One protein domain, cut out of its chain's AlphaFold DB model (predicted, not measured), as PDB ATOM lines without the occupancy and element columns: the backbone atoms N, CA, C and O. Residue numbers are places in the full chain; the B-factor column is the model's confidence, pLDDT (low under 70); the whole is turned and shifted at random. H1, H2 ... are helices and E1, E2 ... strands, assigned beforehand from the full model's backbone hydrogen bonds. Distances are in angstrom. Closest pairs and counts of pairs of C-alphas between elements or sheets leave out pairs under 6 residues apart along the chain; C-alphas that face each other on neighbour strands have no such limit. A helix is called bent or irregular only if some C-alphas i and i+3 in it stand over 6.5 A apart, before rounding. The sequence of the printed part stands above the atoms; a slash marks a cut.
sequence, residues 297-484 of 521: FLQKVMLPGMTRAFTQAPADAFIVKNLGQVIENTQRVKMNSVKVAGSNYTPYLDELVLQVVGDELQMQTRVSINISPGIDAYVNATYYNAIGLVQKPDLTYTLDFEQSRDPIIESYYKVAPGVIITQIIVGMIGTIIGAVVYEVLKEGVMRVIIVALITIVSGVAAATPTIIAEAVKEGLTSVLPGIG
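What this domain is: This is residues 297 to 484 of the 521 residues of an uncharacterized protein of Capsulimonas corticalis (UniProt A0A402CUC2). A long, twisted six-stranded sheet curls round one long helix, H2, with its long hairpin E7 and E8 making most of the length. On the same face of the sheet as H2, H1 packs over E2 and on residues 444 to 456 of H2; the hairpin E3 and E4 packs on residues 428 to 440 of H2, while H3, which is not on the sheet, packs on residues 446 to 451 of H2 and H4 packs on H3. The 188 printed residues hold four named helices and eight named strands in the order H1 E1 E2 E3 E4 E5 E6 E7 E8 H2 H3 H4, a mixed class. The large sheet runs E1 E2 E5 E6 E7 E8 and is antiparallel, as is the small sheet E3 E4. The whole is compact by its radius of gyration of the C-alphas, 17.9 A, yet elongated, spanning 63 by 37 by 28 A.

How they stand to each other: H1, residues 297 to 309, is on the large sheet at a height of 9.3 A, over E2, residues 326 to 329, and along it at 24 degrees on the local plane. E1, residues 318 to 321, is an edge strand and forms a hairpin with E2, with N 321 and O 326 2.8 A apart. E2 is antiparallel to E5, residues 347 to 357, with N 327 and O 354 2.9 A apart. E3 and E4, residues 338 to 340 and 343 to 345, form a hairpin with N 340 and O 343 2.9 A apart, and E4 runs on into E5 at 42 degrees. E5, E6, residues 360 to 372, E7, residues 375 to 391, and E8, residues 397 to 415, form a meander, each strand the antiparallel neighbour of the one before. Their N and O pairs within hydrogen-bond range include N 353 and O 364, 2.9 A, N 365 and O 381, 2.8 A, and N 380 and O 410, 2.8 A. The sheet curls round H2, residues 423 to 458; with H1 and H2 on one face of it, these make two layers, helices over a sheet. The C-alphas of Leu 399 in E8 and Leu 453 in H2 are their closest, 6.5 A apart; for E3 and H2 they are Val 340 and Ile 432, 6.3 A. H1 and H2 touch at a steep tilt of 47 degrees, opposite ways, their closest C-alphas being Gly 305 and Val 451, 4.8 A. H3, residues 465 to 474, touches residues 446 to 451 of H2, about perpendicular at 74 degrees, with the C-alphas of Val 451 and Ile 468 closest at 6.7 A. H4, residues 476 to 479, touches H3 and is on the sheet, only just over E8, on which 3 of its 4 C-alphas fall. In H3 every O i to N i+4 pair is within hydrogen-bond range, in H1 6 of 9 and in H2 29 of 32, while H4 is too short for such a pair.

Where its parts are: H1 begins at C-alpha 297, (-18.615, 60.260, 48.606), and is only just irregular, C-alphas 300 and 303 being 6.6 A apart. From first to last C-alpha E5 measures 28.0 A, E6 37.4 A, E7 49.0 A and E8 52.0 A. E5 bends by 61 degrees at residue 350, E7 by 58 degrees at 388 and E8 by 54 degrees at 405. H2 measures 50.7 A from first to last C-alpha, with C-alpha 423 at (-10.827, 18.371, 27.295) and C-alpha 458 at (-14.185, 55.648, 61.434). H4 ends at C-alpha 479, (-15.812, 45.697, 63.886).

The domain as a whole: The C-alphas of Leu 395 and Gly 418, the two farthest apart, are 64.8 A apart. The printed part has no cut and no long link. Its mean pLDDT is 92.4, and no printed residue is under 70.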
ATOM      1  N   PHE A 297     -18.561  61.657  48.175       96.88
ATOM      2  CA  PHE A 297     -18.615  60.260  48.606       96.88
ATOM      3  C   PHE A 297     -17.599  59.393  47.845       96.88
ATOM      4  O   PHE A 297     -16.795  58.692  48.461       96.88
ATOM      5  N   LEU A 298     -17.543  59.481  46.513       96.94
ATOM      6  CA  LEU A 298     -16.562  58.724  45.732       96.94
ATOM      7  C   LEU A 298     -15.128  59.124  46.091       96.94
ATOM      8  O   LEU A 298     -14.282  58.254  46.288       96.94
ATOM      9  N   GLN A 299     -14.855  60.422  46.222       95.31
ATOM     10  CA  GLN A 299     -13.511  60.929  46.488       95.31
ATOM     11  C   GLN A 299     -13.018  60.633  47.912       95.31
ATOM     12  O   GLN A 299     -11.841  60.318  48.096       95.31
ATOM     13  N   LYS A 300     -13.882  60.781  48.924       94.38
ATOM     14  CA  LYS A 300     -13.509  60.707  50.348       94.38
ATOM     15  C   LYS A 300     -13.739  59.332  50.963       94.38
ATOM     16  O   LYS A 300     -13.064  59.003  51.932       94.38
ATOM     17  N   VAL A 301     -14.642  58.533  50.394       94.06
ATOM     18  CA  VAL A 301     -15.037  57.228  50.941       94.06
ATOM     19  C   VAL A 301     -14.602  56.087  50.024       94.06
ATOM     20  O   VAL A 301     -13.817  55.232  50.437       94.06
ATOM     21  N   MET A 302     -15.054  56.081  48.768       95.12
ATOM     22  CA  MET A 302     -14.840  54.926  47.885       95.12
ATOM     23  C   MET A 302     -13.403  54.823  47.370       95.12
ATOM     24  O   MET A 302     -12.819  53.742  47.410       95.12
ATOM     25  N   LEU A 303     -12.804  55.926  46.911       93.75
ATOM     26  CA  LEU A 303     -11.461  55.925  46.322       93.75
ATOM     27  C   LEU A 303     -10.379  55.433  47.307       93.75
ATOM     28  O   LEU A 303      -9.603  54.557  46.918       93.75
ATOM     29  N   PRO A 304     -10.333  55.879  48.581       86.69
ATOM     30  CA  PRO A 304      -9.444  55.275  49.576       86.69
ATOM     31  C   PRO A 304      -9.688  53.771  49.770       86.69
ATOM     32  O   PRO A 304      -8.738  53.014  49.999       86.69
ATOM     33  N   GLY A 305     -10.947  53.337  49.644       82.62
ATOM     34  CA  GLY A 305     -11.349  51.932  49.664       82.62
ATOM     35  C   GLY A 305     -10.703  51.102  48.566       82.62
ATOM     36  O   GLY A 305     -10.137  50.041  48.838       82.62
ATOM     37  N   MET A 306     -10.697  51.627  47.343       86.81
ATOM     38  CA  MET A 306     -10.107  50.976  46.173       86.81
ATOM     39  C   MET A 306      -8.620  50.676  46.366       86.81
ATOM     40  O   MET A 306      -8.188  49.531  46.219       86.81
ATOM     41  N   THR A 307      -7.834  51.678  46.763       81.38
ATOM     42  CA  THR A 307      -6.375  51.539  46.902       81.38
ATOM     43  C   THR A 307      -5.980  50.533  47.987       81.38
ATOM     44  O   THR A 307      -4.918  49.920  47.909       81.38
ATOM     45  N   ARG A 308      -6.828  50.321  49.000       83.19
ATOM     46  CA  ARG A 308      -6.568  49.356  50.083       83.19
ATOM     47  C   ARG A 308      -7.090  47.956  49.792       83.19
ATOM     48  O   ARG A 308      -6.480  46.983  50.230       83.19
ATOM     49  N   ALA A 309      -8.206  47.847  49.077       83.44
ATOM     50  CA  ALA A 309      -8.789  46.562  48.722       83.44
ATOM     51  C   ALA A 309      -7.911  45.799  47.721       83.44
ATOM     52  O   ALA A 309      -7.680  44.599  47.883       83.44
ATOM     53  N   PHE A 310      -7.355  46.500  46.730       88.31
ATOM     54  CA  PHE A 310      -6.424  45.929  45.761       88.31
ATOM     55  C   PHE A 310      -4.980  46.079  46.255       88.31
ATOM     56  O   PHE A 310      -4.252  46.966  45.833       88.31
ATOM     57  N   THR A 311      -4.539  45.182  47.139       85.19
ATOM     58  CA  THR A 311      -3.242  45.268  47.853       85.19
ATOM     59  C   THR A 311      -1.988  45.275  46.969       85.19
ATOM     60  O   THR A 311      -0.902  45.598  47.442       85.19
ATOM     61  N   GLN A 312      -2.122  44.887  45.702       89.38
ATOM     62  CA  GLN A 312      -1.058  44.885  44.694       89.38
ATOM     63  C   GLN A 312      -1.167  46.080  43.725       89.38
ATOM     64  O   GLN A 312      -0.353  46.203  42.808       89.38
ATOM     65  N   ALA A 313      -2.176  46.942  43.895       90.19
ATOM     66  CA  ALA A 313      -2.360  48.131  43.083       90.19
ATOM     67  C   ALA A 313      -1.360  49.226  43.490       90.19
ATOM     68  O   ALA A 313      -1.149  49.460  44.682       90.19
ATOM     69  N   PRO A 314      -0.751  49.929  42.524       89.12
ATOM     70  CA  PRO A 314      -0.021  51.157  42.817       89.12
ATOM     71  C   PRO A 314      -0.968  52.251  43.335       89.12
ATOM     72  O   PRO A 314      -2.177  52.217  43.105       89.12
ATOM     73  N   ALA A 315      -0.415  53.241  44.040       86.88
ATOM     74  CA  ALA A 315      -1.204  54.270  44.726       86.88
ATOM     75  C   ALA A 315      -2.076  55.128  43.785       86.88
ATOM     76  O   ALA A 315      -3.106  55.640  44.211       86.88
ATOM     77  N   ASP A 316      -1.675  55.262  42.523       91.62
ATOM     78  CA  ASP A 316      -2.339  56.026  41.460       91.62
ATOM     79  C   ASP A 316      -3.153  55.143  40.496       91.62
ATOM     80  O   ASP A 316      -3.565  55.590  39.423       91.62
ATOM     81  N   ALA A 317      -3.392  53.877  40.862       94.62
ATOM     82  CA  ALA A 317      -4.110  52.917  40.030       94.62
ATOM     83  C   ALA A 317      -5.557  53.307  39.732       94.62
ATOM     84  O   ALA A 317      -6.094  52.825  38.741       94.62
ATOM     85  N   PHE A 318      -6.182  54.128  40.578       96.56
ATOM     86  CA  PHE A 318      -7.595  54.486  40.493       96.56
ATOM     87  C   PHE A 318      -7.778  55.997  40.559       96.56
ATOM     88  O   PHE A 318      -7.084  56.677  41.315       96.56
ATOM     89  N   ILE A 319      -8.740  56.515  39.797       96.38
ATOM     90  CA  ILE A 319      -9.111  57.933  39.806       96.38
ATOM     91  C   ILE A 319     -10.623  58.105  39.712       96.38
ATOM     92  O   ILE A 319     -11.319  57.293  39.103       96.38
ATOM     93  N   VAL A 320     -11.120  59.200  40.280       96.12
ATOM     94  CA  VAL A 320     -12.492  59.661  40.061       96.12
ATOM     95  C   VAL A 320     -12.554  60.408  38.721       96.12
ATOM     96  O   VAL A 320     -11.757  61.315  38.479       96.12
ATOM     97  N   LYS A 321     -13.489  60.036  37.840       93.69
ATOM     98  CA  LYS A 321     -13.712  60.648  36.517       93.69
ATOM     99  C   LYS A 321     -15.141  61.171  36.354       93.69
ATOM    100  O   LYS A 321     -15.965  61.090  37.265       93.69
ATOM    101  N   ASN A 322     -15.414  61.735  35.174       87.88
ATOM    102  CA  ASN A 322     -16.733  62.187  34.728       87.88
ATOM    103  C   ASN A 322     -17.399  63.120  35.743       87.88
ATOM    104  O   ASN A 322     -18.529  62.895  36.155       87.88
ATOM    105  N   LEU A 323     -16.662  64.149  36.176       86.25
ATOM    106  CA  LEU A 323     -17.139  65.150  37.139       86.25
ATOM    107  C   LEU A 323     -17.582  64.550  38.486       86.25
ATOM    108  O   LEU A 323     -18.522  65.036  39.106       86.25
ATOM    109  N   GLY A 324     -16.913  63.490  38.950       90.38
ATOM    110  CA  GLY A 324     -17.219  62.903  40.254       90.38
ATOM    111  C   GLY A 324     -18.278  61.807  40.229       90.38
ATOM    112  O   GLY A 324     -18.913  61.567  41.248       90.38
ATOM    113  N   GLN A 325     -18.508  61.171  39.081       92.06
ATOM    114  CA  GLN A 325     -19.604  60.211  38.918       92.06
ATOM    115  C   GLN A 325     -19.162  58.749  38.907       92.06
ATOM    116  O   GLN A 325     -19.978  57.874  39.198       92.06
ATOM    117  N   VAL A 326     -17.900  58.476  38.565       96.31
ATOM    118  CA  VAL A 326     -17.365  57.113  38.460       96.31
ATOM    119  C   VAL A 326     -15.932  57.040  38.980       96.31
ATOM    120  O   VAL A 326     -15.193  58.025  38.901       96.31
ATOM    121  N   ILE A 327     -15.524  55.872  39.476       97.44
ATOM    122  CA  ILE A 327     -14.117  55.523  39.703       97.44
ATOM    123  C   ILE A 327     -13.687  54.514  38.645       97.44
ATOM    124  O   ILE A 327     -14.376  53.521  38.420       97.44
ATOM    125  N   GLU A 328     -12.524  54.749  38.043       96.81
ATOM    126  CA  GLU A 328     -11.926  53.856  37.051       96.81
ATOM    127  C   GLU A 328     -10.465  53.567  37.376       96.81
ATOM    128  O   GLU A 328      -9.785  54.389  38.002       96.81
ATOM    129  N   ASN A 329      -9.958  52.423  36.910       96.31
ATOM    130  CA  ASN A 329      -8.523  52.183  36.912       96.31
ATOM    131  C   ASN A 329      -7.828  52.938  35.763       96.31
ATOM    132  O   ASN A 329      -8.319  53.013  34.640       96.31
ATOM    133  N   THR A 330      -6.652  53.499  36.033       95.50
ATOM    134  CA  THR A 330      -5.822  54.223  35.049       95.50
ATOM    135  C   THR A 330      -4.862  53.308  34.299       95.50
ATOM    136  O   THR A 330      -4.327  53.676  33.253       95.50
ATOM    137  N   GLN A 331      -4.628  52.121  34.848       94.38
ATOM    138  CA  GLN A 331      -3.658  51.153  34.367       94.38
ATOM    139  C   GLN A 331      -4.055  49.740  34.782       94.38
ATOM    140  O   GLN A 331      -4.883  49.538  35.674       94.38
ATOM    141  N   ARG A 332      -3.427  48.752  34.146       95.69
ATOM    142  CA  ARG A 332      -3.614  47.341  34.482       95.69
ATOM    143  C   ARG A 332      -3.097  47.066  35.895       95.69
ATOM    144  O   ARG A 332      -1.931  47.323  36.190       95.69
ATOM    145  N   VAL A 333      -3.947  46.508  36.751       95.31
ATOM    146  CA  VAL A 333      -3.630  46.235  38.159       95.31
ATOM    147  C   VAL A 333      -3.373  44.747  38.349       95.31
ATOM    148  O   VAL A 333      -4.213  43.904  38.041       95.31
ATOM    149  N   LYS A 334      -2.196  44.403  38.872       95.00
ATOM    150  CA  LYS A 334      -1.896  43.027  39.279       95.00
ATOM    151  C   LYS A 334      -2.799  42.647  40.452       95.00
ATOM    152  O   LYS A 334      -2.974  43.447  41.362       95.00
ATOM    153  N   MET A 335      -3.347  41.436  40.451       93.50
ATOM    154  CA  MET A 335      -4.182  40.932  41.544       93.50
ATOM    155  C   MET A 335      -3.470  39.817  42.322       93.50
ATOM    156  O   MET A 335      -2.388  39.358  41.942       93.50
ATOM    157  N   ASN A 336      -4.073  39.378  43.430       91.44
ATOM    158  CA  ASN A 336      -3.570  38.238  44.194       91.44
ATOM    159  C   ASN A 336      -3.626  36.958  43.350       91.44
ATOM    160  O   ASN A 336      -4.591  36.720  42.627       91.44
ATOM    161  N   SER A 337      -2.579  36.137  43.441       93.81
ATOM    162  CA  SER A 337      -2.522  34.864  42.721       93.81
ATOM    163  C   SER A 337      -3.442  33.822  43.353       93.81
ATOM    164  O   SER A 337      -3.479  33.704  44.576       93.81
ATOM    165  N   VAL A 338      -4.076  32.999  42.519       93.94
ATOM    166  CA  VAL A 338      -4.828  31.809  42.948       93.94
ATOM    167  C   VAL A 338      -4.005  30.552  42.721       93.94
ATOM    168  O   VAL A 338      -3.255  30.460  41.743       93.94
ATOM    169  N   LYS A 339      -4.139  29.567  43.611       94.00
ATOM    170  CA  LYS A 339      -3.431  28.289  43.490       94.00
ATOM    171  C   LYS A 339      -4.384  27.202  43.013       94.00
ATOM    172  O   LYS A 339      -5.231  26.742  43.768       94.00
ATOM    173  N   VAL A 340      -4.185  26.721  41.790       92.12
ATOM    174  CA  VAL A 340      -4.995  25.651  41.191       92.12
ATOM    175  C   VAL A 340      -4.080  24.522  40.736       92.12
ATOM    176  O   VAL A 340      -3.075  24.752  40.068       92.12
ATOM    177  N   ALA A 341      -4.400  23.286  41.137       88.56
ATOM    178  CA  ALA A 341      -3.633  22.083  40.789       88.56
ATOM    179  C   ALA A 341      -2.111  22.204  41.050       88.56
ATOM    180  O   ALA A 341      -1.286  21.696  40.295       88.56
ATOM    181  N   GLY A 342      -1.728  22.908  42.122       88.56
ATOM    182  CA  GLY A 342      -0.327  23.110  42.507       88.56
ATOM    183  C   GLY A 342       0.394  24.259  41.794       88.56
ATOM    184  O   GLY A 342       1.488  24.613  42.226       88.56
ATOM    185  N   SER A 343      -0.219  24.874  40.780       91.44
ATOM    186  CA  SER A 343       0.322  26.028  40.054       91.44
ATOM    187  C   SER A 343      -0.328  27.329  40.518       91.44
ATOM    188  O   SER A 343      -1.500  27.345  40.892       91.44
ATOM    189  N   ASN A 344       0.438  28.422  40.493       95.00
ATOM    190  CA  ASN A 344      -0.070  29.755  40.804       95.00
ATOM    191  C   ASN A 344      -0.426  30.484  39.510       95.00
ATOM    192  O   ASN A 344       0.413  30.594  38.616       95.00
ATOM    193  N   TYR A 345      -1.632  31.033  39.458       95.12
ATOM    194  CA  TYR A 345      -2.112  31.859  38.358       95.12
ATOM    195  C   TYR A 345      -2.305  33.277  38.869       95.12
ATOM    196  O   TYR A 345      -2.964  33.481  39.885       95.12
ATOM    197  N   THR A 346      -1.708  34.252  38.187       95.69
ATOM    198  CA  THR A 346      -1.810  35.666  38.558       95.69
ATOM    199  C   THR A 346      -2.802  36.364  37.626       95.69
ATOM    200  O   THR A 346      -2.472  36.562  36.452       95.69
ATOM    201  N   PRO A 347      -3.993  36.738  38.122       96.81
ATOM    202  CA  PRO A 347      -4.918  37.579  37.385       96.81
ATOM    203  C   PRO A 347      -4.434  39.030  37.325       96.81
ATOM    204  O   PRO A 347      -3.696  39.511  38.193       96.81
ATOM    205  N   TYR A 348      -4.908  39.737  36.308       96.88
ATOM    206  CA  TYR A 348      -4.736  41.172  36.151       96.88
ATOM    207  C   TYR A 348      -6.089  41.822  35.889       96.88
ATOM    208  O   TYR A 348      -6.806  41.407  34.982       96.88
ATOM    209  N   LEU A 349      -6.412  42.846  36.670       97.06
ATOM    210  CA  LEU A 349      -7.558  43.717  36.459       97.06
ATOM    211  C   LEU A 349      -7.214  44.690  35.329       97.06
ATOM    212  O   LEU A 349      -6.367  45.571  35.489       97.06
ATOM    213  N   ASP A 350      -7.830  44.470  34.174       97.56
ATOM    214  CA  ASP A 350      -7.622  45.266  32.969       97.56
ATOM    215  C   ASP A 350      -8.503  46.517  32.989       97.56
ATOM    216  O   ASP A 350      -8.022  47.612  32.706       97.56
ATOM    217  N   GLU A 351      -9.771  46.356  33.374       96.94
ATOM    218  CA  GLU A 351     -10.761  47.434  33.446       96.94
ATOM    219  C   GLU A 351     -11.580  47.297  34.732       96.94
ATOM    220  O   GLU A 351     -11.932  46.191  35.152       96.94
ATOM    221  N   LEU A 352     -11.891  48.428  35.354       96.75
ATOM    222  CA  LEU A 352     -12.790  48.557  36.484       96.75
ATOM    223  C   LEU A 352     -13.576  49.851  36.343       96.75
ATOM    224  O   LEU A 352     -12.988  50.904  36.105       96.75
ATOM    225  N   VAL A 353     -14.881  49.764  36.569       97.25
ATOM    226  CA  VAL A 353     -15.787  50.907  36.652       97.25
ATOM    227  C   VAL A 353     -16.632  50.734  37.902       97.25
ATOM    228  O   VAL A 353     -17.344  49.741  38.044       97.25
ATOM    229  N   LEU A 354     -16.553  51.698  38.812       97.25
ATOM    230  CA  LEU A 354     -17.401  51.778  39.994       97.25
ATOM    231  C   LEU A 354     -18.277  53.022  39.890       97.25
ATOM    232  O   LEU A 354     -17.769  54.126  39.697       97.25
ATOM    233  N   GLN A 355     -19.585  52.841  40.031       95.81
ATOM    234  CA  GLN A 355     -20.577  53.909  39.956       95.81
ATOM    235  C   GLN A 355     -21.699  53.690  40.972       95.81
ATOM    236  O   GLN A 355     -21.908  52.576  41.448       95.81
ATOM    237  N   VAL A 356     -22.435  54.756  41.275       94.19
ATOM    238  CA  VAL A 356     -23.692  54.680  42.028       94.19
ATOM    239  C   VAL A 356     -24.834  55.004  41.078       94.19
ATOM    240  O   VAL A 356     -24.750  55.978  40.327       94.19
ATOM    241  N   VAL A 357     -25.884  54.192  41.093       91.75
ATOM    242  CA  VAL A 357     -27.120  54.412  40.332       91.75
ATOM    243  C   VAL A 357     -28.277  54.129  41.275       91.75
ATOM    244  O   VAL A 357     -28.443  52.991  41.709       91.75
ATOM    245  N   GLY A 358     -29.029  55.170  41.627       89.31
ATOM    246  CA  GLY A 358     -30.065  55.082  42.649       89.31
ATOM    247  C   GLY A 358     -29.479  54.631  43.979       89.31
ATOM    248  O   GLY A 358     -28.550  55.263  44.493       89.31
ATOM    249  N   ASP A 359     -30.020  53.531  44.488       89.31
ATOM    250  CA  ASP A 359     -29.653  52.849  45.729       89.31
ATOM    251  C   ASP A 359     -28.533  51.815  45.583       89.31
ATOM    252  O   ASP A 359     -28.069  51.251  46.577       89.31
ATOM    253  N   GLU A 360     -28.027  51.602  44.366       91.44
ATOM    254  CA  GLU A 360     -27.031  50.574  44.096       91.44
ATOM    255  C   GLU A 360     -25.637  51.134  43.842       91.44
ATOM    256  O   GLU A 360     -25.399  51.964  42.960       91.44
ATOM    257  N   LEU A 361     -24.674  50.549  44.544       94.81
ATOM    258  CA  LEU A 361     -23.275  50.554  44.170       94.81
ATOM    259  C   LEU A 361     -23.026  49.452  43.134       94.81
ATOM    260  O   LEU A 361     -23.150  48.259  43.425       94.81
ATOM    261  N   GLN A 362     -22.622  49.857  41.934       95.69
ATOM    262  CA  GLN A 362     -22.345  48.962  40.817       95.69
ATOM    263  C   GLN A 362     -20.845  48.932  40.532       95.69
ATOM    264  O   GLN A 362     -20.216  49.982  40.386       95.69
ATOM    265  N   MET A 363     -20.273  47.732  40.431       96.19
ATOM    266  CA  MET A 363     -18.862  47.535  40.103       96.19
ATOM    267  C   MET A 363     -18.718  46.560  38.942       96.19
ATOM    268  O   MET A 363     -18.939  45.360  39.107       96.19
ATOM    269  N   GLN A 364     -18.328  47.078  37.781       96.69
ATOM    270  CA  GLN A 364     -17.969  46.286  36.613       96.69
ATOM    271  C   GLN A 364     -16.453  46.086  36.576       96.69
ATOM    272  O   GLN A 364     -15.687  47.012  36.833       96.69
ATOM    273  N   THR A 365     -16.019  44.874  36.246       97.00
ATOM    274  CA  THR A 365     -14.608  44.507  36.124       97.00
ATOM    275  C   THR A 365     -14.365  43.655  34.888       97.00
ATOM    276  O   THR A 365     -15.209  42.843  34.503       97.00
ATOM    277  N   ARG A 366     -13.173  43.800  34.313       97.56
ATOM    278  CA  ARG A 366     -12.597  42.896  33.323       97.56
ATOM    279  C   ARG A 366     -11.244  42.418  33.816       97.56
ATOM    280  O   ARG A 366     -10.352  43.222  34.080       97.56
ATOM    281  N   VAL A 367     -11.086  41.105  33.911       97.81
ATOM    282  CA  VAL A 367      -9.862  40.453  34.374       97.81
ATOM    283  C   VAL A 367      -9.324  39.531  33.297       97.81
ATOM    284  O   VAL A 367     -10.080  38.771  32.697       97.81
ATOM    285  N   SER A 368      -8.009  39.546  33.099       97.88
ATOM    286  CA  SER A 368      -7.295  38.577  32.270       97.88
ATOM    287  C   SER A 368      -6.365  37.698  33.097       97.88
ATOM    288  O   SER A 368      -5.773  38.118  34.094       97.88
ATOM    289  N   ILE A 369      -6.234  36.448  32.667       97.38
ATOM    290  CA  ILE A 369      -5.455  35.412  33.335       97.38
ATOM    291  C   ILE A 369      -4.621  34.711  32.270       97.38
ATOM    292  O   ILE A 369      -5.167  34.116  31.341       97.38
ATOM    293  N   ASN A 370      -3.299  34.741  32.418       95.94
ATOM    294  CA  ASN A 370      -2.443  33.913  31.580       95.94
ATOM    295  C   ASN A 370      -2.457  32.475  32.116       95.94
ATOM    296  O   ASN A 370      -2.026  32.231  33.244       95.94
ATOM    297  N   ILE A 371      -2.987  31.536  31.330       93.62
ATOM    298  CA  ILE A 371      -3.113  30.127  31.730       93.62
ATOM    299  C   ILE A 371      -1.836  29.369  31.373       93.62
ATOM    300  O   ILE A 371      -1.289  28.621  32.182       93.62
ATOM    301  N   SER A 372      -1.365  29.549  30.144       90.75
ATOM    302  CA  SER A 372      -0.122  28.979  29.630       90.75
ATOM    303  C   SER A 372       0.303  29.735  28.362       90.75
ATOM    304  O   SER A 372      -0.459  30.569  27.860       90.75
ATOM    305  N   PRO A 373       1.508  29.494  27.810       91.88
ATOM    306  CA  PRO A 373       1.911  30.118  26.553       91.88
ATOM    307  C   PRO A 373       0.887  29.870  25.434       91.88
ATOM    308  O   PRO A 373       0.656  28.733  25.028       91.88
ATOM    309  N   GLY A 374       0.277  30.950  24.939       92.44
ATOM    310  CA  GLY A 374      -0.740  30.905  23.889       92.44
ATOM    311  C   GLY A 374      -2.163  30.587  24.362       92.44
ATOM    312  O   GLY A 374      -3.019  30.374  23.506       92.44
ATOM    313  N   ILE A 375      -2.435  30.552  25.673       94.94
ATOM    314  CA  ILE A 375      -3.787  30.411  26.230       94.94
ATOM    315  C   ILE A 375      -4.022  31.478  27.303       94.94
ATOM    316  O   ILE A 375      -3.409  31.444  28.373       94.94
ATOM    317  N   ASP A 376      -4.972  32.373  27.042       96.25
ATOM    318  CA  ASP A 376      -5.402  33.413  27.979       96.25
ATOM    319  C   ASP A 376      -6.893  33.263  28.276       96.25
ATOM    320  O   ASP A 376      -7.692  33.023  27.370       96.25
ATOM    321  N   ALA A 377      -7.274  33.417  29.539       97.19
ATOM    322  CA  ALA A 377      -8.664  33.465  29.973       97.19
ATOM    323  C   ALA A 377      -9.050  34.890  30.373       97.19
ATOM    324  O   ALA A 377      -8.211  35.675  30.814       97.19
ATOM    325  N   TYR A 378     -10.330  35.204  30.228       97.50
ATOM    326  CA  TYR A 378     -10.909  36.499  30.536       97.50
ATOM    327  C   TYR A 378     -12.199  36.312  31.322       97.50
ATOM    328  O   TYR A 378     -12.970  35.389  31.048       97.50
ATOM    329  N   VAL A 379     -12.430  37.206  32.276       97.75
ATOM    330  CA  VAL A 379     -13.638  37.259  33.095       97.75
ATOM    331  C   VAL A 379     -14.160  38.686  33.085       97.75
ATOM    332  O   VAL A 379     -13.440  39.602  33.474       97.75
ATOM    333  N   ASN A 380     -15.405  38.860  32.659       96.69
ATOM    334  CA  ASN A 380     -16.166  40.085  32.843       96.69
ATOM    335  C   ASN A 380     -17.138  39.839  33.996       96.69
ATOM    336  O   ASN A 380     -17.896  38.870  33.953       96.69
ATOM    337  N   ALA A 381     -17.117  40.680  35.023       96.06
ATOM    338  CA  ALA A 381     -18.017  40.533  36.162       96.06
ATOM    339  C   ALA A 381     -18.631  41.874  36.550       96.06
ATOM    340  O   ALA A 381     -17.933  42.886  36.579       96.06
ATOM    341  N   THR A 382     -19.923  41.883  36.863       96.56
ATOM    342  CA  THR A 382     -20.631  43.038  37.425       96.56
ATOM    343  C   THR A 382     -21.298  42.651  38.736       96.56
ATOM    344  O   THR A 382     -22.040  41.672  38.795       96.56
ATOM    345  N   TYR A 383     -21.016  43.424  39.780       95.31
ATOM    346  CA  TYR A 383     -21.566  43.250  41.121       95.31
ATOM    347  C   TYR A 383     -22.450  44.440  41.492       95.31
ATOM    348  O   TYR A 383     -22.117  45.580  41.164       95.31
ATOM    349  N   TYR A 384     -23.533  44.158  42.214       94.56
ATOM    350  CA  TYR A 384     -24.550  45.121  42.636       94.56
ATOM    351  C   TYR A 384     -24.745  45.002  44.145       94.56
ATOM    352  O   TYR A 384     -24.996  43.903  44.644       94.56
ATOM    353  N   ASN A 385     -24.574  46.102  44.878       93.75
ATOM    354  CA  ASN A 385     -24.709  46.110  46.332       93.75
ATOM    355  C   ASN A 385     -25.466  47.351  46.800       93.75
ATOM    356  O   ASN A 385     -25.270  48.430  46.247       93.75
ATOM    357  N   ALA A 386     -26.264  47.204  47.850       93.88
ATOM    358  CA  ALA A 386     -26.901  48.303  48.564       93.88
ATOM    359  C   ALA A 386     -26.201  48.517  49.913       93.88
ATOM    360  O   ALA A 386     -25.728  47.560  50.526       93.88
ATOM    361  N   ILE A 387     -26.123  49.769  50.363       93.50
ATOM    362  CA  ILE A 387     -25.621  50.136  51.695       93.50
ATOM    363  C   ILE A 387     -26.825  50.475  52.564       93.50
ATOM    364  O   ILE A 387     -27.719  51.186  52.110       93.50
ATOM    365  N   GLY A 388     -26.827  49.991  53.804       94.12
ATOM    366  CA  GLY A 388     -27.940  50.171  54.725       94.12
ATOM    367  C   GLY A 388     -27.501  50.389  56.167       94.12
ATOM    368  O   GLY A 388     -26.382  50.067  56.571       94.12
ATOM    369  N   LEU A 389     -28.426  50.923  56.960       94.25
ATOM    370  CA  LEU A 389     -28.282  51.042  58.404       94.25
ATOM    371  C   LEU A 389     -28.623  49.704  59.074       94.25
ATOM    372  O   LEU A 389     -29.676  49.125  58.814       94.25
ATOM    373  N   VAL A 390     -27.776  49.244  59.991       94.25
ATOM    374  CA  VAL A 390     -28.018  48.042  60.796       94.25
ATOM    375  C   VAL A 390     -27.895  48.367  62.280       94.25
ATOM    376  O   VAL A 390     -27.026  49.137  62.700       94.25
ATOM    377  N   GLN A 391     -28.781  47.794  63.093       92.31
ATOM    378  CA  GLN A 391     -28.723  47.949  64.541       92.31
ATOM    379  C   GLN A 391     -27.748  46.938  65.151       92.31
ATOM    380  O   GLN A 391     -27.808  45.740  64.876       92.31
ATOM    381  N   LYS A 392     -26.863  47.425  66.017       90.56
ATOM    382  CA  LYS A 392     -25.923  46.621  66.791       90.56
ATOM    383  C   LYS A 392     -26.582  46.061  68.062       90.56
ATOM    384  O   LYS A 392     -27.584  46.605  68.532       90.56
ATOM    385  N   PRO A 393     -25.997  45.021  68.692       89.38
ATOM    386  CA  PRO A 393     -26.503  44.477  69.957       89.38
ATOM    387  C   PRO A 393     -26.572  45.492  71.112       89.38
ATOM    388  O   PRO A 393     -27.368  45.317  72.030       89.38
ATOM    389  N   ASP A 394     -25.757  46.551  71.070       90.00
ATOM    390  CA  ASP A 394     -25.744  47.652  72.045       90.00
ATOM    391  C   ASP A 394     -26.797  48.744  71.759       90.00
ATOM    392  O   ASP A 394     -26.787  49.794  72.400       90.00
ATOM    393  N   LEU A 395     -27.713  48.486  70.817       89.94
ATOM    394  CA  LEU A 395     -28.777  49.378  70.343       89.94
ATOM    395  C   LEU A 395     -28.298  50.608  69.562       89.94
ATOM    396  O   LEU A 395     -29.137  51.395  69.117       89.94
ATOM    397  N   THR A 396     -26.989  50.766  69.344       92.56
ATOM    398  CA  THR A 396     -26.463  51.768  68.412       92.56
ATOM    399  C   THR A 396     -26.642  51.303  66.967       92.56
ATOM    400  O   THR A 396     -26.888  50.127  66.704       92.56
ATOM    401  N   TYR A 397     -26.533  52.222  66.010       94.00
ATOM    402  CA  TYR A 397     -26.592  51.891  64.587       94.00
ATOM    403  C   TYR A 397     -25.216  52.001  63.944       94.00
ATOM    404  O   TYR A 397     -24.436  52.882  64.303       94.00
ATOM    405  N   THR A 398     -24.933  51.143  62.970       95.81
ATOM    406  CA  THR A 398     -23.767  51.237  62.084       95.81
ATOM    407  C   THR A 398     -24.184  50.950  60.639       95.81
ATOM    408  O   THR A 398     -25.377  50.803  60.369       95.81
ATOM    409  N   LEU A 399     -23.230  50.914  59.711       94.81
ATOM    410  CA  LEU A 399     -23.490  50.579  58.313       94.81
ATOM    411  C   LEU A 399     -23.138  49.127  58.009       94.81
ATOM    412  O   LEU A 399     -22.148  48.597  58.513       94.81
ATOM    413  N   ASP A 400     -23.921  48.532  57.123       94.75
ATOM    414  CA  ASP A 400     -23.607  47.271  56.466       94.75
ATOM    415  C   ASP A 400     -23.978  47.361  54.982       94.75
ATOM    416  O   ASP A 400     -24.459  48.394  54.502       94.75
ATOM    417  N   PHE A 401     -23.738  46.286  54.248       93.38
ATOM    418  CA  PHE A 401     -24.139  46.170  52.858       93.38
ATOM    419  C   PHE A 401     -24.732  44.800  52.568       93.38
ATOM    420  O   PHE A 401     -24.408  43.798  53.203       93.38
ATOM    421  N   GLU A 402     -25.561  44.754  51.538       92.31
ATOM    422  CA  GLU A 402     -26.081  43.512  50.992       92.31
ATOM    423  C   GLU A 402     -25.975  43.507  49.475       92.31
ATOM    424  O   GLU A 402     -25.905  44.549  48.821       92.31
ATOM    425  N   GLN A 403     -25.954  42.309  48.904       91.56
ATOM    426  CA  GLN A 403     -26.017  42.146  47.465       91.56
ATOM    427  C   GLN A 403     -27.449  42.433  46.995       91.56
ATOM    428  O   GLN A 403     -28.364  41.681  47.321       91.56
ATOM    429  N   SER A 404     -27.636  43.496  46.211       90.62
ATOM    430  CA  SER A 404     -28.962  43.906  45.731       90.62
ATOM    431  C   SER A 404     -29.460  43.035  44.573       90.62
ATOM    432  O   SER A 404     -30.666  42.897  44.371       90.62
ATOM    433  N   ARG A 405     -28.536  42.442  43.799       90.25
ATOM    434  CA  ARG A 405     -28.821  41.544  42.665       90.25
ATOM    435  C   ARG A 405     -27.737  40.493  42.491       90.25
ATOM    436  O   ARG A 405     -26.570  40.730  42.820       90.25
ATOM    437  N   ASP A 406     -28.109  39.372  41.877       91.69
ATOM    438  CA  ASP A 406     -27.143  38.363  41.449       91.69
ATOM    439  C   ASP A 406     -26.072  38.983  40.534       91.69
ATOM    440  O   ASP A 406     -26.376  39.840  39.696       91.69
ATOM    441  N   PRO A 407     -24.799  38.583  40.684       93.62
ATOM    442  CA  PRO A 407     -23.729  39.143  39.881       93.62
ATOM    443  C   PRO A 407     -23.796  38.581  38.458       93.62
ATOM    444  O   PRO A 407     -23.993  37.381  38.255       93.62
ATOM    445  N   ILE A 408     -23.554  39.434  37.466       94.31
ATOM    446  CA  ILE A 408     -23.450  39.009  36.067       94.31
ATOM    447  C   ILE A 408     -21.995  38.652  35.806       94.31
ATOM    448  O   ILE A 408     -21.120  39.505  35.945       94.31
ATOM    449  N   ILE A 409     -21.725  37.395  35.455       94.81
ATOM    450  CA  ILE A 409     -20.365  36.891  35.256       94.81
ATOM    451  C   ILE A 409     -20.296  36.156  33.924       94.81
ATOM    452  O   ILE A 409     -20.929  35.120  33.731       94.81
ATOM    453  N   GLU A 410     -19.464  36.668  33.030       95.12
ATOM    454  CA  GLU A 410     -19.161  36.058  31.746       95.12
ATOM    455  C   GLU A 410     -17.679  35.720  31.684       95.12
ATOM    456  O   GLU A 410     -16.822  36.463  32.164       95.12
ATOM    457  N   SER A 411     -17.351  34.589  31.070       95.56
ATOM    458  CA  SER A 411     -15.958  34.206  30.887       95.56
ATOM    459  C   SER A 411     -15.733  33.570  29.529       95.56
ATOM    460  O   SER A 411     -16.610  32.924  28.959       95.56
ATOM    461  N   TYR A 412     -14.536  33.776  28.999       94.50
ATOM    462  CA  TYR A 412     -14.100  33.192  27.742       94.50
ATOM    463  C   TYR A 412     -12.587  33.000  27.764       94.50
ATOM    464  O   TYR A 412     -11.882  33.554  28.604       94.50
ATOM    465  N   TYR A 413     -12.063  32.217  26.828       94.56
ATOM    466  CA  TYR A 413     -10.627  32.042  26.662       94.56
ATOM    467  C   TYR A 413     -10.239  32.156  25.192       94.56
ATOM    468  O   TYR A 413     -11.039  31.901  24.290       94.56
ATOM    469  N   LYS A 414      -8.998  32.573  24.950       94.56
ATOM    470  CA  LYS A 414      -8.389  32.670  23.627       94.56
ATOM    471  C   LYS A 414      -7.242  31.680  23.533       94.56
ATOM    472  O   LYS A 414      -6.478  31.515  24.478       94.56
ATOM    473  N   VAL A 415      -7.131  31.047  22.369       94.56
ATOM    474  CA  VAL A 415      -6.080  30.082  22.047       94.56
ATOM    475  C   VAL A 415      -5.341  30.579  20.814       94.56
ATOM    476  O   VAL A 415      -5.960  30.880  19.792       94.56
ATOM    477  N   ALA A 416      -4.022  30.698  20.916       93.19
ATOM    478  CA  ALA A 416      -3.181  31.122  19.813       93.19
ATOM    479  C   ALA A 416      -3.197  30.082  18.675       93.19
ATOM    480  O   ALA A 416      -3.283  28.876  18.936       93.19
ATOM    481  N   PRO A 417      -3.073  30.515  17.406       91.50
ATOM    482  CA  PRO A 417      -2.965  29.596  16.278       91.50
ATOM    483  C   PRO A 417      -1.850  28.563  16.491       91.50
ATOM    484  O   PRO A 417      -0.723  28.915  16.831       91.50
ATOM    485  N   GLY A 418      -2.166  27.283  16.280       85.31
ATOM    486  CA  GLY A 418      -1.217  26.173  16.432       85.31
ATOM    487  C   GLY A 418      -1.159  25.543  17.828       85.31
ATOM    488  O   GLY A 418      -0.495  24.521  17.989       85.31
ATOM    489  N   VAL A 419      -1.873  26.082  18.820       87.44
ATOM    490  CA  VAL A 419      -2.006  25.454  20.144       87.44
ATOM    491  C   VAL A 419      -3.161  24.446  20.134       87.44
ATOM    492  O   VAL A 419      -4.290  24.779  19.779       87.44
ATOM    493  N   ILE A 420      -2.885  23.200  20.537       85.69
ATOM    494  CA  ILE A 420      -3.892  22.134  20.655       85.69
ATOM    495  C   ILE A 420      -4.412  22.095  22.093       85.69
ATOM    496  O   ILE A 420      -3.642  21.879  23.030       85.69
ATOM    497  N   ILE A 421      -5.725  22.249  22.263       84.25
ATOM    498  CA  ILE A 421      -6.399  22.134  23.561       84.25
ATOM    499  C   ILE A 421      -7.112  20.785  23.694       84.25
ATOM    500  O   ILE A 421      -7.798  20.326  22.785       84.25
ATOM    501  N   THR A 422      -6.951  20.140  24.848       87.06
ATOM    502  CA  THR A 422      -7.649  18.896  25.200       87.06
ATOM    503  C   THR A 422      -8.820  19.193  26.136       87.06
ATOM    504  O   THR A 422      -8.865  20.248  26.767       87.06
ATOM    505  N   GLN A 423      -9.747  18.241  26.304       86.50
ATOM    506  CA  GLN A 423     -10.827  18.371  27.295       86.50
ATOM    507  C   GLN A 423     -10.293  18.576  28.724       86.50
ATOM    508  O   GLN A 423     -10.886  19.320  29.499       86.50
ATOM    509  N   ILE A 424      -9.141  17.978  29.052       82.44
ATOM    510  CA  ILE A 424      -8.464  18.172  30.344       82.44
ATOM    511  C   ILE A 424      -8.029  19.636  30.508       82.44
ATOM    512  O   ILE A 424      -8.244  20.223  31.564       82.44
ATOM    513  N   ILE A 425      -7.465  20.246  29.458       85.31
ATOM    514  CA  ILE A 425      -7.057  21.660  29.475       85.31
ATOM    515  C   ILE A 425      -8.279  22.575  29.621       85.31
ATOM    516  O   ILE A 425      -8.236  23.504  30.420       85.31
ATOM    517  N   VAL A 426      -9.385  22.285  28.927       88.62
ATOM    518  CA  VAL A 426     -10.641  23.048  29.069       88.62
ATOM    519  C   VAL A 426     -11.178  22.974  30.501       88.62
ATOM    520  O   VAL A 426     -11.532  24.003  31.071       88.62
ATOM    521  N   GLY A 427     -11.177  21.783  31.110       88.69
ATOM    522  CA  GLY A 427     -11.557  21.612  32.513       88.69
ATOM    523  C   GLY A 427     -10.673  22.424  33.463       88.69
ATOM    524  O   GLY A 427     -11.188  23.102  34.348       88.69
ATOM    525  N   MET A 428      -9.352  22.431  33.245       90.75
ATOM    526  CA  MET A 428      -8.435  23.258  34.037       90.75
ATOM    527  C   MET A 428      -8.696  24.758  33.871       90.75
ATOM    528  O   MET A 428      -8.710  25.464  34.874       90.75
ATOM    529  N   ILE A 429      -8.938  25.245  32.646       91.56
ATOM    530  CA  ILE A 429      -9.292  26.653  32.398       91.56
ATOM    531  C   ILE A 429     -10.541  27.029  33.205       91.56
ATOM    532  O   ILE A 429     -10.528  28.041  33.898       91.56
ATOM    533  N   GLY A 430     -11.582  26.188  33.174       91.62
ATOM    534  CA  GLY A 430     -12.805  26.396  33.953       91.62
ATOM    535  C   GLY A 430     -12.548  26.479  35.461       91.62
ATOM    536  O   GLY A 430     -13.039  27.395  36.114       91.62
ATOM    537  N   THR A 431     -11.720  25.584  36.010       93.31
ATOM    538  CA  THR A 431     -11.337  25.618  37.432       93.31
ATOM    539  C   THR A 431     -10.556  26.883  37.791       93.31
ATOM    540  O   THR A 431     -10.801  27.472  38.840       93.31
ATOM    541  N   ILE A 432      -9.634  27.327  36.929       93.69
ATOM    542  CA  ILE A 432      -8.848  28.550  37.154       93.69
ATOM    543  C   ILE A 432      -9.753  29.782  37.127       93.69
ATOM    544  O   ILE A 432      -9.672  30.610  38.029       93.69
ATOM    545  N   ILE A 433     -10.645  29.881  36.138       94.06
ATOM    546  CA  ILE A 433     -11.644  30.953  36.057       94.06
ATOM    547  C   ILE A 433     -12.514  30.964  37.319       94.06
ATOM    548  O   ILE A 433     -12.663  32.014  37.940       94.06
ATOM    549  N   GLY A 434     -13.036  29.805  37.733       92.56
ATOM    550  CA  GLY A 434     -13.857  29.681  38.939       92.56
ATOM    551  C   GLY A 434     -13.127  30.139  40.205       92.56
ATOM    552  O   GLY A 434     -13.693  30.890  40.998       92.56
ATOM    553  N   ALA A 435     -11.853  29.759  40.359       93.06
ATOM    554  CA  ALA A 435     -11.018  30.211  41.469       93.06
ATOM    555  C   ALA A 435     -10.799  31.733  41.441       93.06
ATOM    556  O   ALA A 435     -10.966  32.387  42.462       93.06
ATOM    557  N   VAL A 436     -10.498  32.328  40.279       93.12
ATOM    558  CA  VAL A 436     -10.333  33.789  40.160       93.12
ATOM    559  C   VAL A 436     -11.629  34.535  40.478       93.12
ATOM    560  O   VAL A 436     -11.600  35.540  41.188       93.12
ATOM    561  N   VAL A 437     -12.776  34.042  40.011       92.75
ATOM    562  CA  VAL A 437     -14.083  34.635  40.324       92.75
ATOM    563  C   VAL A 437     -14.347  34.635  41.834       92.75
ATOM    564  O   VAL A 437     -14.732  35.663  42.394       92.75
ATOM    565  N   TYR A 438     -14.138  33.498  42.501       87.62
ATOM    566  CA  TYR A 438     -14.504  33.335  43.907       87.62
ATOM    567  C   TYR A 438     -13.470  33.921  44.879       87.62
ATOM    568  O   TYR A 438     -13.839  34.650  45.795       87.62
ATOM    569  N   GLU A 439     -12.184  33.626  44.678       89.38
ATOM    570  CA  GLU A 439     -11.104  33.989  45.607       89.38
ATOM    571  C   GLU A 439     -10.542  35.392  45.354       89.38
ATOM    572  O   GLU A 439      -9.952  35.986  46.249       89.38
ATOM    573  N   VAL A 440     -10.690  35.943  44.143       90.56
ATOM    574  CA  VAL A 440     -10.073  37.236  43.799       90.56
ATOM    575  C   VAL A 440     -11.115  38.312  43.545       90.56
ATOM    576  O   VAL A 440     -11.068  39.360  44.185       90.56
ATOM    577  N   LEU A 441     -12.051  38.082  42.622       91.38
ATOM    578  CA  LEU A 441     -13.030  39.100  42.237       91.38
ATOM    579  C   LEU A 441     -14.056  39.350  43.340       91.38
ATOM    580  O   LEU A 441     -14.173  40.481  43.810       91.38
ATOM    581  N   LYS A 442     -14.750  38.302  43.802       90.12
ATOM    582  CA  LYS A 442     -15.745  38.432  44.874       90.12
ATOM    583  C   LYS A 442     -15.119  39.000  46.150       90.12
ATOM    584  O   LYS A 442     -15.675  39.915  46.750       90.12
ATOM    585  N   GLU A 443     -13.948  38.496  46.542       88.50
ATOM    586  CA  GLU A 443     -13.225  39.002  47.712       88.50
ATOM    587  C   GLU A 443     -12.780  40.463  47.536       88.50
ATOM    588  O   GLU A 443     -12.947  41.265  48.452       88.50
ATOM    589  N   GLY A 444     -12.263  40.833  46.360       89.94
ATOM    590  CA  GLY A 444     -11.869  42.207  46.046       89.94
ATOM    591  C   GLY A 444     -13.035  43.190  46.152       89.94
ATOM    592  O   GLY A 444     -12.906  44.213  46.819       89.94
ATOM    593  N   VAL A 445     -14.190  42.848  45.574       90.31
ATOM    594  CA  VAL A 445     -15.419  43.658  45.647       90.31
ATOM    595  C   VAL A 445     -15.869  43.837  47.095       90.31
ATOM    596  O   VAL A 445     -16.077  44.969  47.530       90.31
ATOM    597  N   MET A 446     -15.959  42.749  47.869       90.44
ATOM    598  CA  MET A 446     -16.333  42.828  49.288       90.44
ATOM    599  C   MET A 446     -15.356  43.703  50.076       90.44
ATOM    600  O   MET A 446     -15.782  44.551  50.854       90.44
ATOM    601  N   ARG A 447     -14.044  43.556  49.846       92.06
ATOM    602  CA  ARG A 447     -13.017  44.378  50.502       92.06
ATOM    603  C   ARG A 447     -13.159  45.862  50.167       92.06
ATOM    604  O   ARG A 447     -12.991  46.674  51.070       92.06
ATOM    605  N   VAL A 448     -13.477  46.226  48.920       93.75
ATOM    606  CA  VAL A 448     -13.725  47.632  48.536       93.75
ATOM    607  C   VAL A 448     -14.853  48.220  49.381       93.75
ATOM    608  O   VAL A 448     -14.675  49.285  49.969       93.75
ATOM    609  N   ILE A 449     -15.984  47.516  49.477       93.62
ATOM    610  CA  ILE A 449     -17.163  47.997  50.211       93.62
ATOM    611  C   ILE A 449     -16.877  48.052  51.712       93.62
ATOM    612  O   ILE A 449     -17.128  49.071  52.347       93.62
ATOM    613  N   ILE A 450     -16.261  47.012  52.275       94.62
ATOM    614  CA  ILE A 450     -15.853  46.970  53.686       94.62
ATOM    615  C   ILE A 450     -14.950  48.154  54.037       94.62
ATOM    616  O   ILE A 450     -15.182  48.837  55.030       94.62
ATOM    617  N   VAL A 451     -13.926  48.431  53.224       93.62
ATOM    618  CA  VAL A 451     -13.012  49.549  53.492       93.62
ATOM    619  C   VAL A 451     -13.737  50.886  53.371       93.62
ATOM    620  O   VAL A 451     -13.476  51.777  54.177       93.62
ATOM    621  N   ALA A 452     -14.637  51.034  52.398       93.88
ATOM    622  CA  ALA A 452     -15.468  52.225  52.263       93.88
ATOM    623  C   ALA A 452     -16.335  52.447  53.515       93.88
ATOM    624  O   ALA A 452     -16.342  53.546  54.068       93.88
ATOM    625  N   LEU A 453     -16.979  51.398  54.033       94.88
ATOM    626  CA  LEU A 453     -17.808  51.485  55.237       94.88
ATOM    627  C   LEU A 453     -16.985  51.749  56.511       94.88
ATOM    628  O   LEU A 453     -17.388  52.561  57.340       94.88
ATOM    629  N   ILE A 454     -15.781  51.186  56.641       94.00
ATOM    630  CA  ILE A 454     -14.849  51.583  57.714       94.00
ATOM    631  C   ILE A 454     -14.431  53.049  57.555       94.00
ATOM    632  O   ILE A 454     -14.384  53.792  58.531       94.00
ATOM    633  N   THR A 455     -14.146  53.482  56.328       92.44
ATOM    634  CA  THR A 455     -13.696  54.847  56.036       92.44
ATOM    635  C   THR A 455     -14.754  55.882  56.397       92.44
ATOM    636  O   THR A 455     -14.417  56.912  56.975       92.44
ATOM    637  N   ILE A 456     -16.022  55.624  56.082       93.38
ATOM    638  CA  ILE A 456     -17.098  56.571  56.380       93.38
ATOM    639  C   ILE A 456     -17.488  56.568  57.866       93.38
ATOM    640  O   ILE A 456     -17.871  57.611  58.377       93.38
ATOM    641  N   VAL A 457     -17.366  55.433  58.569       92.81
ATOM    642  CA  VAL A 457     -17.756  55.306  59.990       92.81
ATOM    643  C   VAL A 457     -16.612  55.622  60.963       92.81
ATOM    644  O   VAL A 457     -16.855  55.934  62.129       92.81
ATOM    645  N   SER A 458     -15.352  55.517  60.540       89.75
ATOM    646  CA  SER A 458     -14.185  55.648  61.434       89.75
ATOM    647  C   SER A 458     -12.976  56.338  60.801       89.75
ATOM    648  O   SER A 458     -11.886  56.333  61.371       89.75
ATOM    649  N   GLY A 459     -13.131  56.890  59.601       88.12
ATOM    650  CA  GLY A 459     -12.040  57.509  58.867       88.12
ATOM    651  C   GLY A 459     -11.089  56.510  58.206       88.12
ATOM    652  O   GLY A 459     -10.944  55.344  58.584       88.12
ATOM    653  N   VAL A 460     -10.368  57.001  57.195       82.50
ATOM    654  CA  VAL A 460      -9.434  56.196  56.395       82.50
ATOM    655  C   VAL A 460      -8.371  55.532  57.279       82.50
ATOM    656  O   VAL A 460      -8.013  54.386  57.042       82.50
ATOM    657  N   ALA A 461      -7.856  56.184  58.325       83.62
ATOM    658  CA  ALA A 461      -6.804  55.612  59.173       83.62
ATOM    659  C   ALA A 461      -7.211  54.293  59.869       83.62
ATOM    660  O   ALA A 461      -6.352  53.434  60.071       83.62
ATOM    661  N   ALA A 462      -8.502  54.089  60.152       86.56
ATOM    662  CA  ALA A 462      -9.005  52.912  60.862       86.56
ATOM    663  C   ALA A 462      -9.004  51.622  60.020       86.56
ATOM    664  O   ALA A 462      -8.917  50.524  60.575       86.56
ATOM    665  N   ALA A 463      -9.054  51.720  58.686       87.12
ATOM    666  CA  ALA A 463      -9.146  50.554  57.801       87.12
ATOM    667  C   ALA A 463      -7.806  49.807  57.621       87.12
ATOM    668  O   ALA A 463      -7.236  49.754  56.528       87.12
ATOM    669  N   THR A 464      -7.276  49.259  58.713       89.00
ATOM    670  CA  THR A 464      -6.043  48.460  58.728       89.00
ATOM    671  C   THR A 464      -6.275  47.059  58.143       89.00
ATOM    672  O   THR A 464      -7.403  46.562  58.185       89.00
ATOM    673  N   PRO A 465      -5.232  46.361  57.643       88.75
ATOM    674  CA  PRO A 465      -5.379  44.999  57.120       88.75
ATOM    675  C   PRO A 465      -6.032  44.019  58.104       88.75
ATOM    676  O   PRO A 465      -6.798  43.159  57.679       88.75
ATOM    677  N   THR A 466      -5.760  44.166  59.405       90.56
ATOM    678  CA  THR A 466      -6.346  43.331  60.462       90.56
ATOM    679  C   THR A 466      -7.848  43.566  60.592       90.56
ATOM    680  O   THR A 466      -8.605  42.605  60.535       90.56
ATOM    681  N   ILE A 467      -8.280  44.829  60.683       91.44
ATOM    682  CA  ILE A 467      -9.705  45.180  60.802       91.44
ATOM    683  C   ILE A 467     -10.476  44.768  59.545       91.44
ATOM    684  O   ILE A 467     -11.574  44.234  59.645       91.44
ATOM    685  N   ILE A 468      -9.889  44.943  58.356       91.06
ATOM    686  CA  ILE A 468     -10.505  44.495  57.098       91.06
ATOM    687  C   ILE A 468     -10.684  42.971  57.099       91.06
ATOM    688  O   ILE A 468     -11.743  42.478  56.721       91.06
ATOM    689  N   ALA A 469      -9.665  42.214  57.514       90.06
ATOM    690  CA  ALA A 469      -9.745  40.755  57.564       90.06
ATOM    691  C   ALA A 469     -10.780  40.263  58.589       90.06
ATOM    692  O   ALA A 469     -11.493  39.296  58.325       90.06
ATOM    693  N   GLU A 470     -10.882  40.936  59.736       92.94
ATOM    694  CA  GLU A 470     -11.892  40.658  60.756       92.94
ATOM    695  C   GLU A 470     -13.303  40.954  60.235       92.94
ATOM    696  O   GLU A 470     -14.166  40.087  60.323       92.94
ATOM    697  N   ALA A 471     -13.506  42.090  59.561       92.88
ATOM    698  CA  ALA A 471     -14.777  42.450  58.928       92.88
ATOM    699  C   ALA A 471     -15.241  41.414  57.891       92.88
ATOM    700  O   ALA A 471     -16.413  41.052  57.847       92.88
ATOM    701  N   VAL A 472     -14.318  40.904  57.064       90.19
ATOM    702  CA  VAL A 472     -14.614  39.860  56.063       90.19
ATOM    703  C   VAL A 472     -15.072  38.559  56.729       90.19
ATOM    704  O   VAL A 472     -15.899  37.837  56.175       90.19
ATOM    705  N   LYS A 473     -14.518  38.234  57.899       90.75
ATOM    706  CA  LYS A 473     -14.771  36.970  58.595       90.75
ATOM    707  C   LYS A 473     -15.995  37.035  59.510       90.75
ATOM    708  O   LYS A 473     -16.719  36.047  59.616       90.75
ATOM    709  N   GLU A 474     -16.180  38.150  60.204       91.00
ATOM    710  CA  GLU A 474     -17.121  38.288  61.323       91.00
ATOM    711  C   GLU A 474     -18.259  39.282  61.034       91.00
ATOM    712  O   GLU A 474     -19.214  39.348  61.805       91.00
ATOM    713  N   GLY A 475     -18.206  39.980  59.895       90.44
ATOM    714  CA  GLY A 475     -19.171  41.001  59.485       90.44
ATOM    715  C   GLY A 475     -18.781  42.407  59.949       90.44
ATOM    716  O   GLY A 475     -17.915  42.589  60.800       90.44
ATOM    717  N   LEU A 476     -19.419  43.438  59.387       89.88
ATOM    718  CA  LEU A 476     -19.108  44.832  59.735       89.88
ATOM    719  C   LEU A 476     -19.639  45.240  61.112       89.88
ATOM    720  O   LEU A 476     -19.028  46.064  61.788       89.88
ATOM    721  N   THR A 477     -20.733  44.633  61.566       89.31
ATOM    722  CA  THR A 477     -21.347  44.942  62.867       89.31
ATOM    723  C   THR A 477     -20.466  44.597  64.068       89.31
ATOM    724  O   THR A 477     -20.613  45.228  65.119       89.31
ATOM    725  N   SER A 478     -19.550  43.632  63.930       88.00
ATOM    726  CA  SER A 478     -18.600  43.267  64.986       88.00
ATOM    727  C   SER A 478     -17.418  44.234  65.079       88.00
ATOM    728  O   SER A 478     -16.909  44.453  66.177       88.00
ATOM    729  N   VAL A 479     -17.015  44.851  63.962       91.56
ATOM    730  CA  VAL A 479     -15.812  45.697  63.886       91.56
ATOM    731  C   VAL A 479     -16.098  47.195  63.902       91.56
ATOM    732  O   VAL A 479     -15.306  47.963  64.447       91.56
ATOM    733  N   LEU A 480     -17.201  47.643  63.297       93.19
ATOM    734  CA  LEU A 480     -17.485  49.064  63.161       93.19
ATOM    735  C   LEU A 480     -18.037  49.631  64.471       93.19
ATOM    736  O   LEU A 480     -18.913  49.020  65.100       93.19
ATOM    737  N   PRO A 481     -17.601  50.832  64.889       94.12
ATOM    738  CA  PRO A 481     -18.299  51.567  65.928       94.12
ATOM    739  C   PRO A 481     -19.680  52.018  65.426       94.12
ATOM    740  O   PRO A 481     -20.072  51.786  64.278       94.12
ATOM    741  N   GLY A 482     -20.452  52.644  66.313       94.19
ATOM    742  CA  GLY A 482     -21.694  53.288  65.901       94.19
ATOM    743  C   GLY A 482     -21.422  54.448  64.937       94.19
ATOM    744  O   GLY A 482     -20.416  55.137  65.072       94.19
ATOM    745  N   ILE A 483     -22.340  54.699  64.004       95.12
ATOM    746  CA  ILE A 483     -22.276  55.779  63.001       95.12
ATOM    747  C   ILE A 483     -22.480  57.182  63.603       95.12
ATOM    748  O   ILE A 483     -22.305  58.188  62.925       95.12
ATOM    749  N   GLY A 484     -22.845  57.269  64.887       94.44
ATOM    750  CA  GLY A 484     -23.152  58.522  65.584       94.44
ATOM    751  C   GLY A 484     -22.135  59.655  65.364       94.44
ATOM    752  O   GLY A 484     -22.570  60.755  65.046       94.44
TER     753      GLY A 484